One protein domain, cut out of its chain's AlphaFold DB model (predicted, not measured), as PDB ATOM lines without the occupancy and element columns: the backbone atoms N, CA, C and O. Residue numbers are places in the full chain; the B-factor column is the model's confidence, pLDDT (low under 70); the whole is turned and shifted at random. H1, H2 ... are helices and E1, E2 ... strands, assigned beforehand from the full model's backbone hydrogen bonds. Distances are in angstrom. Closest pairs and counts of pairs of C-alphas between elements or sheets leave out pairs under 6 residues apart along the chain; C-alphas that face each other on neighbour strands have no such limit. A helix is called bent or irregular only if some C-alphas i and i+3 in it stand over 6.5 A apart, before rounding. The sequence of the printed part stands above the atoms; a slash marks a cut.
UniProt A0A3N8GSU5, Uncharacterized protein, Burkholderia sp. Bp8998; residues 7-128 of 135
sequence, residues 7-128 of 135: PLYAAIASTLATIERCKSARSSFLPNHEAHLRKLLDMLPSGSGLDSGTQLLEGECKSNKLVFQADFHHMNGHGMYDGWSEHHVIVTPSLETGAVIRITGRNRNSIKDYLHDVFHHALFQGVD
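Overview. This is residues 7 to 128 of the 135 residues of an uncharacterized protein of Burkholderia sp. Bp8998 (UniProt A0A3N8GSU5). A long antiparallel ribbon, E1 running on into E2 and E3 running on into E4, widens at one end into a three-stranded sheet with H3 along one face. The helical hairpin H1 and H2 reaches out from the sheet's end, away from the E2 and E3 hairpin. The printed part has 122 residues, in the order H1 H2 E1 E2 E3 E4 E5 H3; the sheets E1 E4 E5 and E2 E3 are antiparallel, and the class is mixed. It is compact, with a radius of gyration of the C-alphas of 15.7 A, yet elongated, spanning 54 by 32 by 24 A.

Along the chain. Find C-alpha 8 at (112.841, 102.690, 133.900); from there H1 runs 25.4 A to residue 25. H2 holds residues 30 to 41, 16.6 A. Then come E1, residues 66 to 69, E2, 72 to 75, E3, 81 to 85, E4, 88 to 94, 18.6 A, and E5, 98 to 103, 17.2 A. H3, residues 108 to 124, runs 25.2 A to C-alpha 124 at (117.084, 106.803, 134.385); it is irregular, with C-alphas 109 and 112 8.5 A apart.

Arrangement. Look first at inner strand E4, the antiparallel neighbour of both E1 and E5: N 68 of E1 and O 89 of E4 are within hydrogen-bond range at 2.9 A, and N 102 of E5 and O 90 of E4 at 2.8 A. H3 is on this sheet over E4 and E5, at a height of 8.5 A; the C-alphas of Ile 103 and Lys 112 come closest to each other between E5 and H3, 6.1 A. H1 and H3 are on one face of it, two layers, helices over a sheet. H1 and H3 touch only at their ends, Leu 8 and Leu 123 closest, 4.9 A between C-alphas. H1 and H2 touch as a hairpin, at a shallow tilt of 18 degrees, opposite ways, C-alphas 22 and 30 closest at 5.5 A. In the hairpin E2 and E3, N 74 and O 83 are 2.8 A apart. Every O i to N i+4 pair is within hydrogen-bond range in H1 and H2, and 10 of 13 in H3.

Size, cuts and confidence. The C-alphas of Ala 25 and His 78 are the two farthest apart, 55.3 A. The printed part has no cut; the link from H2 to E1, 24 residues, is long. No printed residue has a pLDDT under 70.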
ATOM      1  N   PRO A   7     112.800 105.894 130.219       97.19
ATOM      2  CA  PRO A   7     113.398 105.675 131.532       97.19
ATOM      3  C   PRO A   7     112.667 104.592 132.333       97.19
ATOM      4  O   PRO A   7     111.432 104.543 132.323       97.19
ATOM      5  N   LEU A   8     113.406 103.765 133.075       97.69
ATOM      6  CA  LEU A   8     112.841 102.690 133.900       97.69
ATOM      7  C   LEU A   8     111.748 103.192 134.861       97.69
ATOM      8  O   LEU A   8     110.701 102.554 134.975       97.69
ATOM      9  N   TYR A   9     111.924 104.359 135.497       97.94
ATOM     10  CA  TYR A   9     110.880 104.919 136.372       97.94
ATOM     11  C   TYR A   9     109.557 105.154 135.624       97.94
ATOM     12  O   TYR A   9     108.477 104.934 136.172       97.94
ATOM     13  N   ALA A  10     109.631 105.588 134.363       96.69
ATOM     14  CA  ALA A  10     108.464 105.867 133.538       96.69
ATOM     15  C   ALA A  10     107.797 104.563 133.083       96.69
ATOM     16  O   ALA A  10     106.569 104.466 133.111       96.69
ATOM     17  N   ALA A  11     108.594 103.542 132.747       96.62
ATOM     18  CA  ALA A  11     108.095 102.213 132.404       96.62
ATOM     19  C   ALA A  11     107.354 101.565 133.585       96.62
ATOM     20  O   ALA A  11     106.244 101.056 133.413       96.62
ATOM     21  N   ILE A  12     107.908 101.660 134.802       97.31
ATOM     22  CA  ILE A  12     107.259 101.183 136.035       97.31
ATOM     23  C   ILE A  12     105.934 101.923 136.256       97.31
ATOM     24  O   ILE A  12     104.893 101.286 136.415       97.31
ATOM     25  N   ALA A  13     105.940 103.260 136.206       97.06
ATOM     26  CA  ALA A  13     104.738 104.070 136.421       97.06
ATOM     27  C   ALA A  13     103.631 103.775 135.390       97.06
ATOM     28  O   ALA A  13     102.464 103.604 135.753       97.06
ATOM     29  N   SER A  14     103.992 103.665 134.109       95.25
ATOM     30  CA  SER A  14     103.060 103.328 133.027       95.25
ATOM     31  C   SER A  14     102.475 101.920 133.189       95.25
ATOM     32  O   SER A  14     101.269 101.711 133.010       95.25
ATOM     33  N   THR A  15     103.309 100.955 133.586       95.88
ATOM     34  CA  THR A  15     102.880  99.571 133.818       95.88
ATOM     35  C   THR A  15     101.923  99.482 135.002       95.88
ATOM     36  O   THR A  15     100.867  98.869 134.863       95.88
ATOM     37  N   LEU A  16     102.205 100.167 136.116       96.81
ATOM     38  CA  LEU A  16     101.289 100.252 137.259       96.81
ATOM     39  C   LEU A  16      99.936 100.849 136.858       96.81
ATOM     40  O   LEU A  16      98.890 100.269 137.137       96.81
ATOM     41  N   ALA A  17      99.937 101.963 136.120       95.81
ATOM     42  CA  ALA A  17      98.698 102.561 135.623       95.81
ATOM     43  C   ALA A  17      97.918 101.607 134.698       95.81
ATOM     44  O   ALA A  17      96.686 101.601 134.697       95.81
ATOM     45  N   THR A  18      98.622 100.795 133.907       95.31
ATOM     46  CA  THR A  18      98.014  99.775 133.043       95.31
ATOM     47  C   THR A  18      97.417  98.629 133.853       95.31
ATOM     48  O   THR A  18      96.277  98.252 133.595       95.31
ATOM     49  N   ILE A  19      98.124  98.139 134.874       95.75
ATOM     50  CA  ILE A  19      97.632  97.122 135.812       95.75
ATOM     51  C   ILE A  19      96.326  97.581 136.469       95.75
ATOM     52  O   ILE A  19      95.351  96.831 136.460       95.75
ATOM     53  N   GLU A  20      96.251  98.823 136.952       96.25
ATOM     54  CA  GLU A  20      95.031  99.354 137.582       96.25
ATOM     55  C   GLU A  20      93.842  99.434 136.608       96.25
ATOM     56  O   GLU A  20      92.708  99.080 136.956       96.25
ATOM     57  N   ARG A  21      94.090  99.811 135.344       96.38
ATOM     58  CA  ARG A  21      93.064  99.757 134.289       96.38
ATOM     59  C   ARG A  21      92.630  98.322 133.996       96.38
ATOM     60  O   ARG A  21      91.433  98.062 133.894       96.38
ATOM     61  N   CYS A  22      93.574  97.386 133.889       96.88
ATOM     62  CA  CYS A  22      93.298  95.970 133.646       96.88
ATOM     63  C   CYS A  22      92.491  95.334 134.784       96.88
ATOM     64  O   CYS A  22      91.530  94.623 134.496       96.88
ATOM     65  N   LYS A  23      92.824  95.626 136.049       96.50
ATOM     66  CA  LYS A  23      92.051  95.206 137.230       96.50
ATOM     67  C   LYS A  23      90.614  95.719 137.147       96.50
ATOM     68  O   LYS A  23      89.672  94.934 137.246       96.50
ATOM     69  N   SER A  24      90.445  97.017 136.878       97.00
ATOM     70  CA  SER A  24      89.127  97.659 136.756       97.00
ATOM     71  C   SER A  24      88.285  97.065 135.621       97.00
ATOM     72  O   SER A  24      87.085  96.853 135.777       97.00
ATOM     73  N   ALA A  25      88.917  96.746 134.489       97.06
ATOM     74  CA  ALA A  25      88.268  96.161 133.318       97.06
ATOM     75  C   ALA A  25      88.142  94.626 133.364       97.06
ATOM     76  O   ALA A  25      87.577  94.045 132.440       97.06
ATOM     77  N   ARG A  26      88.678  93.955 134.399       96.44
ATOM     78  CA  ARG A  26      88.800  92.483 134.482       96.44
ATOM     79  C   ARG A  26      89.458  91.873 133.235       96.44
ATOM     80  O   ARG A  26      89.014  90.859 132.703       96.44
ATOM     81  N   SER A  27      90.507  92.530 132.750       96.94
ATOM     82  CA  SER A  27      91.213  92.151 131.528       96.94
ATOM     83  C   SER A  27      92.002  90.850 131.702       96.94
ATOM     84  O   SER A  27      92.742  90.693 132.673       96.94
ATOM     85  N   SER A  28      91.932  89.957 130.710       95.94
ATOM     86  CA  SER A  28      92.748  88.734 130.642       95.94
ATOM     87  C   SER A  28      94.248  89.004 130.478       95.94
ATOM     88  O   SER A  28      95.053  88.104 130.695       95.94
ATOM     89  N   PHE A  29      94.637  90.234 130.128       94.06
ATOM     90  CA  PHE A  29      96.037  90.639 129.983       94.06
ATOM     91  C   PHE A  29      96.696  91.061 131.304       94.06
ATOM     92  O   PHE A  29      97.903  91.301 131.319       94.06
ATOM     93  N   LEU A  30      95.948  91.132 132.414       95.88
ATOM     94  CA  LEU A  30      96.488  91.504 133.728       95.88
ATOM     95  C   LEU A  30      97.762  90.709 134.106       95.88
ATOM     96  O   LEU A  30      98.765  91.357 134.411       95.88
ATOM     97  N   PRO A  31      97.808  89.363 133.983       95.88
ATOM     98  CA  PRO A  31      99.003  88.596 134.347       95.88
ATOM     99  C   PRO A  31     100.241  88.949 133.511       95.88
ATOM    100  O   PRO A  31     101.367  88.884 134.008       95.88
ATOM    101  N   ASN A  32     100.059  89.357 132.249       94.88
ATOM    102  CA  ASN A  32     101.167  89.757 131.379       94.88
ATOM    103  C   ASN A  32     101.785  91.077 131.850       94.88
ATOM    104  O   ASN A  32     103.008  91.215 131.863       94.88
ATOM    105  N   HIS A  33     100.953  92.031 132.274       94.56
ATOM    106  CA  HIS A  33     101.427  93.304 132.814       94.56
ATOM    107  C   HIS A  33     102.069  93.141 134.195       94.56
ATOM    108  O   HIS A  33     103.100  93.756 134.445       94.56
ATOM    109  N   GLU A  34     101.545  92.265 135.055       96.00
ATOM    110  CA  GLU A  34     102.182  91.923 136.336       96.00
ATOM    111  C   GLU A  34     103.538  91.229 136.132       96.00
ATOM    112  O   GLU A  34     104.514  91.528 136.820       96.00
ATOM    113  N   ALA A  35     103.639  90.326 135.153       95.94
ATOM    114  CA  ALA A  35     104.909  89.704 134.789       95.94
ATOM    115  C   ALA A  35     105.911  90.712 134.214       95.94
ATOM    116  O   ALA A  35     107.105  90.619 134.500       95.94
ATOM    117  N   HIS A  36     105.442  91.676 133.423       95.06
ATOM    118  CA  HIS A  36     106.283  92.753 132.916       95.06
ATOM    119  C   HIS A  36     106.762  93.674 134.043       95.06
ATOM    120  O   HIS A  36     107.955  93.950 134.112       95.06
ATOM    121  N   LEU A  37     105.879  94.061 134.972       96.38
ATOM    122  CA  LEU A  37     106.256  94.853 136.142       96.38
ATOM    123  C   LEU A  37     107.365  94.167 136.941       96.38
ATOM    124  O   LEU A  37     108.362  94.811 137.241       96.38
ATOM    125  N   ARG A  38     107.245  92.861 137.222       96.44
ATOM    126  CA  ARG A  38     108.300  92.108 137.925       96.44
ATOM    127  C   ARG A  38     109.650  92.201 137.215       96.44
ATOM    128  O   ARG A  38     110.632  92.539 137.858       96.44
ATOM    129  N   LYS A  39     109.683  92.032 135.889       95.94
ATOM    130  CA  LYS A  39     110.919  92.184 135.100       95.94
ATOM    131  C   LYS A  39     111.523  93.586 135.197       95.94
ATOM    132  O   LYS A  39     112.738  93.712 135.195       95.94
ATOM    133  N   LEU A  40     110.693  94.629 135.256       96.38
ATOM    134  CA  LEU A  40     111.166  96.002 135.458       96.38
ATOM    135  C   LEU A  40     111.728  96.194 136.875       96.38
ATOM    136  O   LEU A  40     112.749  96.853 137.046       96.38
ATOM    137  N   LEU A  41     111.084  95.610 137.889       96.88
ATOM    138  CA  LEU A  41     111.545  95.679 139.279       96.88
ATOM    139  C   LEU A  41     112.850  94.901 139.504       96.88
ATOM    140  O   LEU A  41     113.677  95.354 140.290       96.88
ATOM    141  N   ASP A  42     113.086  93.814 138.765       95.81
ATOM    142  CA  ASP A  42     114.350  93.058 138.790       95.81
ATOM    143  C   ASP A  42     115.563  93.900 138.335       95.81
ATOM    144  O   ASP A  42     116.709  93.532 138.585       95.81
ATOM    145  N   MET A  43     115.330  95.040 137.672       96.12
ATOM    146  CA  MET A  43     116.379  95.974 137.241       96.12
ATOM    147  C   MET A  43     116.777  96.984 138.329       96.12
ATOM    148  O   MET A  43     117.682  97.794 138.110       96.12
ATOM    149  N   LEU A  44     116.085  96.994 139.472       97.19
ATOM    150  CA  LEU A  44     116.384  97.901 140.577       97.19
ATOM    151  C   LEU A  44     117.621  97.436 141.366       97.19
ATOM    152  O   LEU A  44     117.951  96.247 141.367       97.19
ATOM    153  N   PRO A  45     118.314  98.353 142.069       96.94
ATOM    154  CA  PRO A  45     119.506  98.012 142.838       96.94
ATOM    155  C   PRO A  45     119.264  96.893 143.864       96.94
ATOM    156  O   PRO A  45     118.277  96.890 144.603       96.94
ATOM    157  N   SER A  46     120.198  95.946 143.923       94.94
ATOM    158  CA  SER A  46     120.249  94.859 144.904       94.94
ATOM    159  C   SER A  46     121.705  94.469 145.180       94.94
ATOM    160  O   SER A  46     122.584  94.683 144.340       94.94
ATOM    161  N   GLY A  47     121.976  93.932 146.372       91.88
ATOM    162  CA  GLY A  47     123.335  93.624 146.823       91.88
ATOM    163  C   GLY A  47     124.158  94.872 147.170       91.88
ATOM    164  O   GLY A  47     123.634  95.982 147.255       91.88
ATOM    165  N   SER A  48     125.462  94.696 147.410       90.62
ATOM    166  CA  SER A  48     126.365  95.774 147.863       90.62
ATOM    167  C   SER A  48     125.818  96.543 149.077       90.62
ATOM    168  O   SER A  48     125.885  97.770 149.119       90.62
ATOM    169  N   GLY A  49     125.225  95.819 150.032       90.75
ATOM    170  CA  GLY A  49     124.566  96.366 151.217       90.75
ATOM    171  C   GLY A  49     123.043  96.489 151.094       90.75
ATOM    172  O   GLY A  49     122.374  96.582 152.116       90.75
ATOM    173  N   LEU A  50     122.461  96.422 149.891       92.31
ATOM    174  CA  LEU A  50     121.010  96.294 149.668       92.31
ATOM    175  C   LEU A  50     120.600  94.811 149.655       92.31
ATOM    176  O   LEU A  50     120.130  94.285 148.643       92.31
ATOM    177  N   ASP A  51     120.846  94.102 150.756       79.12
ATOM    178  CA  ASP A  51     120.843  92.628 150.764       79.12
ATOM    179  C   ASP A  51     119.437  92.005 150.709       79.12
ATOM    180  O   ASP A  51     119.286  90.868 150.270       79.12
ATOM    181  N   SER A  52     118.390  92.745 151.092       79.12
ATOM    182  CA  SER A  52     116.985  92.356 150.844       79.12
ATOM    183  C   SER A  52     116.423  92.922 149.534       79.12
ATOM    184  O   SER A  52     115.222  92.827 149.277       79.12
ATOM    185  N   GLY A  53     117.298  93.494 148.701       85.94
ATOM    186  CA  GLY A  53     116.940  94.145 147.451       85.94
ATOM    187  C   GLY A  53     116.112  95.414 147.642       85.94
ATOM    188  O   GLY A  53     115.892  95.900 148.751       85.94
ATOM    189  N   THR A  54     115.652  95.948 146.516       96.19
ATOM    190  CA  THR A  54     114.709  97.062 146.471       96.19
ATOM    191  C   THR A  54     113.286  96.526 146.370       96.19
ATOM    192  O   THR A  54     113.006  95.682 145.520       96.19
ATOM    193  N   GLN A  55     112.365  97.051 147.179       96.69
ATOM    194  CA  GLN A  55     110.952  96.659 147.129       96.69
ATOM    195  C   GLN A  55     110.070  97.841 146.743       96.69
ATOM    196  O   GLN A  55     110.188  98.923 147.313       96.69
ATOM    197  N   LEU A  56     109.163  97.647 145.785       98.00
ATOM    198  CA  LEU A  56     108.146  98.645 145.461       98.00
ATOM    199  C   LEU A  56     107.065  98.645 146.549       98.00
ATOM    200  O   LEU A  56     106.388  97.642 146.762       98.00
ATOM    201  N   LEU A  57     106.850  99.790 147.190       97.81
ATOM    202  CA  LEU A  57     105.769  99.972 148.154       97.81
ATOM    203  C   LEU A  57     104.498 100.394 147.405       97.81
ATOM    204  O   LEU A  57     104.144 101.574 147.369       97.81
ATOM    205  N   GLU A  58     103.820  99.437 146.762       94.31
ATOM    206  CA  GLU A  58     102.652  99.696 145.896       94.31
ATOM    207  C   GLU A  58     101.576 100.549 146.583       94.31
ATOM    208  O   GLU A  58     101.081 101.510 145.995       94.31
ATOM    209  N   GLY A  59     101.271 100.268 147.855       95.19
ATOM    210  CA  GLY A  59     100.289 101.028 148.639       95.19
ATOM    211  C   GLY A  59     100.687 102.485 148.919       95.19
ATOM    212  O   GLY A  59      99.828 103.313 149.221       95.19
ATOM    213  N   GLU A  60     101.971 102.826 148.796       97.38
ATOM    214  CA  GLU A  60     102.459 104.201 148.921       97.38
ATOM    215  C   GLU A  60     102.573 104.928 147.576       97.38
ATOM    216  O   GLU A  60     102.720 106.162 147.557       97.38
ATOM    217  N   CYS A  61     102.500 104.197 146.463       96.69
ATOM    218  CA  CYS A  61     102.583 104.752 145.121       96.69
ATOM    219  C   CYS A  61     101.306 105.522 144.755       96.69
ATOM    220  O   CYS A  61     100.198 105.222 145.193       96.69
ATOM    221  N   LYS A  62     101.472 106.572 143.950       94.50
ATOM    222  CA  LYS A  62     100.392 107.407 143.411       94.50
ATOM    223  C   LYS A  62     100.677 107.697 141.941       94.50
ATOM    224  O   LYS A  62     101.795 107.501 141.473       94.50
ATOM    225  N   SER A  63      99.702 108.258 141.227       91.62
ATOM    226  CA  SER A  63      99.863 108.653 139.818       91.62
ATOM    227  C   SER A  63     101.055 109.588 139.556       91.62
ATOM    228  O   SER A  63     101.564 109.628 138.442       91.62
ATOM    229  N   ASN A  64     101.516 110.320 140.572       95.56
ATOM    230  CA  ASN A  64     102.649 111.241 140.511       95.56
ATOM    231  C   ASN A  64     103.794 110.872 141.471       95.56
ATOM    232  O   ASN A  64     104.572 111.749 141.852       95.56
ATOM    233  N   LYS A  65     103.866 109.622 141.942       97.19
ATOM    234  CA  LYS A  65     104.853 109.225 142.953       97.19
ATOM    235  C   LYS A  65     105.112 107.721 142.938       97.19
ATOM    236  O   LYS A  65     104.188 106.951 143.185       97.19
ATOM    237  N   LEU A  66     106.370 107.323 142.775       98.75
ATOM    238  CA  LEU A  66     106.828 105.967 143.093       98.75
ATOM    239  C   LEU A  66     107.564 105.978 144.431       98.75
ATOM    240  O   LEU A  66     108.250 106.954 144.752       98.75
ATOM    241  N   VAL A  67     107.406 104.911 145.210       98.69
ATOM    242  CA  VAL A  67     108.092 104.739 146.491       98.69
ATOM    243  C   VAL A  67     108.696 103.346 146.550       98.69
ATOM    244  O   VAL A  67     107.989 102.356 146.376       98.69
ATOM    245  N   PHE A  68     109.995 103.290 146.817       98.56
ATOM    246  CA  PHE A  68     110.730 102.049 146.993       98.56
ATOM    247  C   PHE A  68     111.352 101.992 148.385       98.56
ATOM    248  O   PHE A  68     111.899 102.994 148.843       98.56
ATOM    249  N   GLN A  69     111.306 100.833 149.027       98.06
ATOM    250  CA  GLN A  69     112.101 100.530 150.212       98.06
ATOM    251  C   GLN A  69     113.505 100.085 149.791       98.06
ATOM    252  O   GLN A  69     113.648  99.305 148.846       98.06
ATOM    253  N   ALA A  70     114.523 100.604 150.476       97.06
ATOM    254  CA  ALA A  70     115.937 100.381 150.184       97.06
ATOM    255  C   ALA A  70     116.754 100.294 151.484       97.06
ATOM    256  O   ALA A  70     117.509 101.206 151.830       97.06
ATOM    257  N   ASP A  71     116.562  99.210 152.229       95.25
ATOM    258  CA  ASP A  71     117.257  99.002 153.499       95.25
ATOM    259  C   ASP A  71     118.722  98.633 153.258       95.25
ATOM    260  O   ASP A  71     119.035  97.827 152.380       95.25
ATOM    261  N   PHE A  72     119.623  99.236 154.036       95.69
ATOM    262  CA  PHE A  72     121.060  99.161 153.794       95.69
ATOM    263  C   PHE A  72     121.844  98.602 154.985       95.69
ATOM    264  O   PHE A  72     121.757  99.118 156.105       95.69
ATOM    265  N   HIS A  73     122.656  97.583 154.714       94.44
ATOM    266  CA  HIS A  73     123.596  96.950 155.630       94.44
ATOM    267  C   HIS A  73     124.925  97.712 155.661       94.44
ATOM    268  O   HIS A  73     125.676  97.747 154.686       94.44
ATOM    269  N   HIS A  74     125.249  98.299 156.812       93.81
ATOM    270  CA  HIS A  74     126.512  99.001 157.024       93.81
ATOM    271  C   HIS A  74     127.612  98.022 157.416       93.81
ATOM    272  O   HIS A  74     127.397  97.116 158.222       93.81
ATOM    273  N   MET A  75     128.814  98.267 156.901       92.62
ATOM    274  CA  MET A  75     130.034  97.577 157.312       92.62
ATOM    275  C   MET A  75     130.961  98.562 158.025       92.62
ATOM    276  O   MET A  75     131.021  99.739 157.666       92.62
ATOM    277  N   ASN A  76     131.693  98.091 159.030       90.56
ATOM    278  CA  ASN A  76     132.739  98.881 159.672       90.56
ATOM    279  C   ASN A  76     134.034  98.863 158.836       90.56
ATOM    280  O   ASN A  76     134.131  98.183 157.814       90.56
ATOM    281  N   GLY A  77     135.067  99.570 159.300       89.75
ATOM    282  CA  GLY A  77     136.364  99.648 158.611       89.75
ATOM    283  C   GLY A  77     137.120  98.318 158.451       89.75
ATOM    284  O   GLY A  77     138.103  98.277 157.721       89.75
ATOM    285  N   HIS A  78     136.672  97.236 159.096       93.31
ATOM    286  CA  HIS A  78     137.225  95.884 158.943       93.31
ATOM    287  C   HIS A  78     136.342  94.976 158.072       93.31
ATOM    288  O   HIS A  78     136.593  93.778 157.985       93.31
ATOM    289  N   GLY A  79     135.293  95.527 157.455       88.06
ATOM    290  CA  GLY A  79     134.357  94.771 156.631       88.06
ATOM    291  C   GLY A  79     133.403  93.873 157.425       88.06
ATOM    292  O   GLY A  79     132.852  92.926 156.874       88.06
ATOM    293  N   MET A  80     133.198  94.145 158.714       90.38
ATOM    294  CA  MET A  80     132.241  93.410 159.546       90.38
ATOM    295  C   MET A  80     130.917  94.169 159.630       90.38
ATOM    296  O   MET A  80     130.912  95.397 159.535       90.38
ATOM    297  N   TYR A  81     129.811  93.453 159.856       90.44
ATOM    298  CA  TYR A  81     128.494  94.053 160.090       90.44
ATOM    299  C   TYR A  81     128.543  95.131 161.179       90.44
ATOM    300  O   TYR A  81     129.089  94.917 162.262       90.44
ATOM    301  N   ASP A  82     127.943  96.277 160.875       93.19
ATOM    302  CA  ASP A  82     127.935  97.465 161.725       93.19
ATOM    303  C   ASP A  82     126.520  98.055 161.885       93.19
ATOM    304  O   ASP A  82     126.351  99.190 162.316       93.19
ATOM    305  N   GLY A  83     125.463  97.315 161.547       93.50
ATOM    306  CA  GLY A  83     124.065  97.747 161.697       93.50
ATOM    307  C   GLY A  83     123.348  98.046 160.380       93.50
ATOM    308  O   GLY A  83     123.942  98.001 159.306       93.50
ATOM    309  N   TRP A  84     122.065  98.396 160.477       94.50
ATOM    310  CA  TRP A  84     121.198  98.707 159.334       94.50
ATOM    311  C   TRP A  84     120.699 100.151 159.361       94.50
ATOM    312  O   TRP A  84     120.630 100.785 160.419       94.50
ATOM    313  N   SER A  85     120.316 100.663 158.194       95.38
ATOM    314  CA  SER A  85     119.443 101.830 158.076       95.38
ATOM    315  C   SER A  85     118.343 101.589 157.052       95.38
ATOM    316  O   SER A  85     118.595 101.064 155.973       95.38
ATOM    317  N   GLU A  86     117.132 102.011 157.395       96.12
ATOM    318  CA  GLU A  86     115.960 101.924 156.525       96.12
ATOM    319  C   GLU A  86     115.798 103.220 155.727       96.12
ATOM    320  O   GLU A  86     115.987 104.328 156.257       96.12
ATOM    321  N   HIS A  87     115.442 103.091 154.449       97.75
ATOM    322  CA  HIS A  87     115.289 104.224 153.540       97.75
ATOM    323  C   HIS A  87     114.112 104.032 152.595       97.75
ATOM    324  O   HIS A  87     113.897 102.945 152.067       97.75
ATOM    325  N   HIS A  88     113.408 105.128 152.301       98.44
ATOM    326  CA  HIS A  88     112.529 105.203 151.139       98.44
ATOM    327  C   HIS A  88     113.188 106.032 150.040       98.44
ATOM    328  O   HIS A  88     113.607 107.174 150.272       98.44
ATOM    329  N   VAL A  89     113.212 105.474 148.834       98.62
ATOM    330  CA  VAL A  89     113.527 106.176 147.593       98.62
ATOM    331  C   VAL A  89     112.222 106.636 146.971       98.62
ATOM    332  O   VAL A  89     111.381 105.831 146.578       98.62
ATOM    333  N   ILE A  90     112.036 107.949 146.911       98.81
ATOM    334  CA  ILE A  90     110.799 108.562 146.436       98.81
ATOM    335  C   ILE A  90     111.086 109.263 145.119       98.81
ATOM    336  O   ILE A  90     111.911 110.172 145.074       98.81
ATOM    337  N   VAL A  91     110.380 108.852 144.068       98.75
ATOM    338  CA  VAL A  91     110.511 109.412 142.721       98.75
ATOM    339  C   VAL A  91     109.271 110.235 142.408       98.75
ATOM    340  O   VAL A  91     108.153 109.718 142.459       98.75
ATOM    341  N   THR A  92     109.462 111.508 142.075       98.56
ATOM    342  CA  THR A  92     108.385 112.423 141.670       98.56
ATOM    343  C   THR A  92     108.678 113.025 140.298       98.56
ATOM    344  O   THR A  92     109.847 113.274 139.998       98.56
ATOM    345  N   PRO A  93     107.657 113.283 139.462       97.81
ATOM    346  CA  PRO A  93     107.854 113.868 138.141       97.81
ATOM    347  C   PRO A  93     108.406 115.294 138.235       97.81
ATOM    348  O   PRO A  93     108.095 116.034 139.169       97.81
ATOM    349  N   SER A  94     109.190 115.682 137.232       97.31
ATOM    350  CA  SER A  94     109.732 117.028 137.049       97.31
ATOM    351  C   SER A  94     109.629 117.413 135.581       97.31
ATOM    352  O   SER A  94     110.036 116.652 134.709       97.31
ATOM    353  N   LEU A  95     109.089 118.596 135.295       96.75
ATOM    354  CA  LEU A  95     109.012 119.090 133.916       96.75
ATOM    355  C   LEU A  95     110.382 119.521 133.373       96.75
ATOM    356  O   LEU A  95     110.569 119.536 132.164       96.75
ATOM    357  N   GLU A  96     111.328 119.853 134.253       97.25
ATOM    358  CA  GLU A  96     112.678 120.291 133.882       97.25
ATOM    359  C   GLU A  96     113.618 119.102 133.641       97.25
ATOM    360  O   GLU A  96     114.373 119.085 132.673       97.25
ATOM    361  N   THR A  97     113.550 118.085 134.505       93.31
ATOM    362  CA  THR A  97     114.521 116.975 134.552       93.31
ATOM    363  C   THR A  97     113.902 115.602 134.277       93.31
ATOM    364  O   THR A  97     114.572 114.579 134.391       93.31
ATOM    365  N   GLY A  98     112.605 115.541 133.964       95.31
ATOM    366  CA  GLY A  98     111.830 114.303 133.838       95.31
ATOM    367  C   GLY A  98     111.347 113.769 135.190       95.31
ATOM    368  O   GLY A  98     110.142 113.620 135.411       95.31
ATOM    369  N   ALA A  99     112.269 113.527 136.123       97.81
ATOM    370  CA  ALA A  99     111.966 113.130 137.497       97.81
ATOM    371  C   ALA A  99     113.024 113.634 138.493       97.81
ATOM    372  O   ALA A  99     114.111 114.062 138.110       97.81
ATOM    373  N   VAL A 100     112.686 113.588 139.781       98.19
ATOM    374  CA  VAL A 100     113.573 113.887 140.916       98.19
ATOM    375  C   VAL A 100     113.499 112.738 141.914       98.19
ATOM    376  O   VAL A 100     112.415 112.201 142.162       98.19
ATOM    377  N   ILE A 101     114.646 112.383 142.497       98.50
ATOM    378  CA  ILE A 101     114.773 111.352 143.529       98.50
ATOM    379  C   ILE A 101     114.986 112.018 144.890       98.50
ATOM    380  O   ILE A 101     115.822 112.902 145.048       98.50
ATOM    381  N   ARG A 102     114.251 111.557 145.905       98.50
ATOM    382  CA  ARG A 102     114.448 111.939 147.306       98.50
ATOM    383  C   ARG A 102     114.653 110.704 148.174       98.50
ATOM    384  O   ARG A 102     113.798 109.824 148.190       98.50
ATOM    385  N   ILE A 103     115.735 110.693 148.955       98.44
ATOM    386  CA  ILE A 103     116.082 109.598 149.876       98.44
ATOM    387  C   ILE A 103     115.742 109.976 151.331       98.44
ATOM    388  O   ILE A 103     116.256 110.957 151.889       98.44
ATOM    389  N   THR A 104     114.868 109.203 151.977       98.25
ATOM    390  CA  THR A 104     114.520 109.372 153.405       98.25
ATOM    391  C   THR A 104     115.457 108.563 154.312       98.25
ATOM    392  O   THR A 104     116.510 108.118 153.867       98.25
ATOM    393  N   GLY A 105     115.157 108.457 155.609       96.94
ATOM    394  CA  GLY A 105     115.964 107.679 156.556       96.94
ATOM    395  C   GLY A 105     117.180 108.416 157.123       96.94
ATOM    396  O   GLY A 105     117.441 109.586 156.804       96.94
ATOM    397  N   ARG A 106     117.921 107.733 158.001       96.56
ATOM    398  CA  ARG A 106     119.117 108.258 158.679       96.56
ATOM    399  C   ARG A 106     120.286 108.351 157.698       96.56
ATOM    400  O   ARG A 106     120.663 107.350 157.110       96.56
ATOM    401  N   ASN A 107     120.919 109.520 157.569       96.38
ATOM    402  CA  ASN A 107     122.103 109.673 156.712       96.38
ATOM    403  C   ASN A 107     123.396 109.225 157.422       96.38
ATOM    404  O   ASN A 107     124.254 110.040 157.750       96.38
ATOM    405  N   ARG A 108     123.506 107.934 157.745       94.69
ATOM    406  CA  ARG A 108     124.715 107.368 158.357       94.69
ATOM    407  C   ARG A 108     125.783 107.154 157.286       94.69
ATOM    408  O   ARG A 108     125.457 106.628 156.232       94.69
ATOM    409  N   ASN A 109     127.037 107.519 157.567       93.19
ATOM    410  CA  ASN A 109     128.168 107.334 156.644       93.19
ATOM    411  C   ASN A 109     127.902 107.904 155.235       93.19
ATOM    412  O   ASN A 109     128.352 107.339 154.246       93.19
ATOM    413  N   SER A 110     127.117 108.986 155.146       95.12
ATOM    414  CA  SER A 110     126.674 109.589 153.879       95.12
ATOM    415  C   SER A 110     125.969 108.621 152.917       95.12
ATOM    416  O   SER A 110     125.983 108.816 151.706       95.12
ATOM    417  N   ILE A 111     125.305 107.585 153.444       96.25
ATOM    418  CA  ILE A 111     124.658 106.541 152.637       96.25
ATOM    419  C   ILE A 111     123.628 107.082 151.638       96.25
ATOM    420  O   ILE A 111     123.389 106.465 150.604       96.25
ATOM    421  N   LYS A 112     123.024 108.245 151.908       97.94
ATOM    422  CA  LYS A 112     122.037 108.833 150.996       97.94
ATOM    423  C   LYS A 112     122.619 109.213 149.642       97.94
ATOM    424  O   LYS A 112     121.884 109.117 148.667       97.94
ATOM    425  N   ASP A 113     123.888 109.608 149.588       98.12
ATOM    426  CA  ASP A 113     124.543 109.986 148.334       98.12
ATOM    427  C   ASP A 113     124.760 108.736 147.473       98.12
ATOM    428  O   ASP A 113     124.346 108.693 146.319       98.12
ATOM    429  N   TYR A 114     125.259 107.655 148.084       97.12
ATOM    430  CA  TYR A 114     125.375 106.353 147.424       97.12
ATOM    431  C   TYR A 114     124.022 105.829 146.925       97.12
ATOM    432  O   TYR A 114     123.904 105.433 145.767       97.12
ATOM    433  N   LEU A 115     122.986 105.852 147.775       98.06
ATOM    434  CA  LEU A 115     121.641 105.427 147.378       98.06
ATOM    435  C   LEU A 115     121.101 106.294 146.240       98.06
ATOM    436  O   LEU A 115     120.501 105.767 145.309       98.06
ATOM    437  N   HIS A 116     121.323 107.607 146.287       98.38
ATOM    438  CA  HIS A 116     120.925 108.493 145.205       98.38
ATOM    439  C   HIS A 116     121.606 108.098 143.889       98.38
ATOM    440  O   HIS A 116     120.912 107.948 142.887       98.38
ATOM    441  N   ASP A 117     122.916 107.857 143.890       98.06
ATOM    442  CA  ASP A 117     123.674 107.518 142.683       98.06
ATOM    443  C   ASP A 117     123.232 106.189 142.061       98.06
ATOM    444  O   ASP A 117     122.935 106.134 140.864       98.06
ATOM    445  N   VAL A 118     123.121 105.121 142.861       97.94
ATOM    446  CA  VAL A 118     122.738 103.797 142.336       97.94
ATOM    447  C   VAL A 118     121.294 103.776 141.841       97.94
ATOM    448  O   VAL A 118     121.008 103.192 140.794       97.94
ATOM    449  N   PHE A 119     120.377 104.458 142.536       98.44
ATOM    450  CA  PHE A 119     118.992 104.560 142.083       98.44
ATOM    451  C   PHE A 119     118.848 105.486 140.884       98.44
ATOM    452  O   PHE A 119     118.076 105.171 139.984       98.44
ATOM    453  N   HIS A 120     119.581 106.597 140.826       98.25
ATOM    454  CA  HIS A 120     119.576 107.467 139.657       98.25
ATOM    455  C   HIS A 120     120.074 106.707 138.425       98.25
ATOM    456  O   HIS A 120     119.414 106.725 137.387       98.25
ATOM    457  N   HIS A 121     121.187 105.979 138.544       97.75
ATOM    458  CA  HIS A 121     121.700 105.143 137.463       97.75
ATOM    459  C   HIS A 121     120.654 104.127 136.974       97.75
ATOM    460  O   HIS A 121     120.358 104.073 135.780       97.75
ATOM    461  N   ALA A 122     120.042 103.374 137.892       97.81
ATOM    462  CA  ALA A 122     119.068 102.345 137.540       97.81
ATOM    463  C   ALA A 122     117.753 102.915 136.980       97.81
ATOM    464  O   ALA A 122     117.219 102.391 136.007       97.81
ATOM    465  N   LEU A 123     117.207 103.981 137.572       98.06
ATOM    466  CA  LEU A 123     115.880 104.504 137.228       98.06
ATOM    467  C   LEU A 123     115.861 105.320 135.933       98.06
ATOM    468  O   LEU A 123     114.820 105.380 135.275       98.06
ATOM    469  N   PHE A 124     116.981 105.951 135.573       97.50
ATOM    470  CA  PHE A 124     117.084 106.803 134.385       97.50
ATOM    471  C   PHE A 124     117.653 106.081 133.157       97.50
ATOM    472  O   PHE A 124     117.702 106.671 132.077       97.50
ATOM    473  N   GLN A 125     118.035 104.805 133.275       95.88
ATOM    474  CA  GLN A 125     118.419 104.007 132.110       95.88
ATOM    475  C   GLN A 125     117.217 103.762 131.182       95.88
ATOM    476  O   GLN A 125     116.080 103.603 131.638       95.88
ATOM    477  N   GLY A 126     117.470 103.719 129.873       95.88
ATOM    478  CA  GLY A 126     116.448 103.432 128.869       95.88
ATOM    479  C   GLY A 126     116.092 101.946 128.822       95.88
ATOM    480  O   GLY A 126     116.979 101.102 128.730       95.88
ATOM    481  N   VAL A 127     114.798 101.634 128.831       94.81
ATOM    482  CA  VAL A 127     114.254 100.269 128.756       94.81
ATOM    483  C   VAL A 127     113.169 100.169 127.686       94.81
ATOM    484  O   VAL A 127     112.591 101.188 127.301       94.81
ATOM    485  N   ASP A 128     112.889  98.954 127.206       87.81
ATOM    486  CA  ASP A 128     111.715  98.698 126.365       87.81
ATOM    487  C   ASP A 128     110.447  98.742 127.239       87.81
ATOM    488  O   ASP A 128     110.335  97.957 128.186       87.81
TER     489      ASP A 128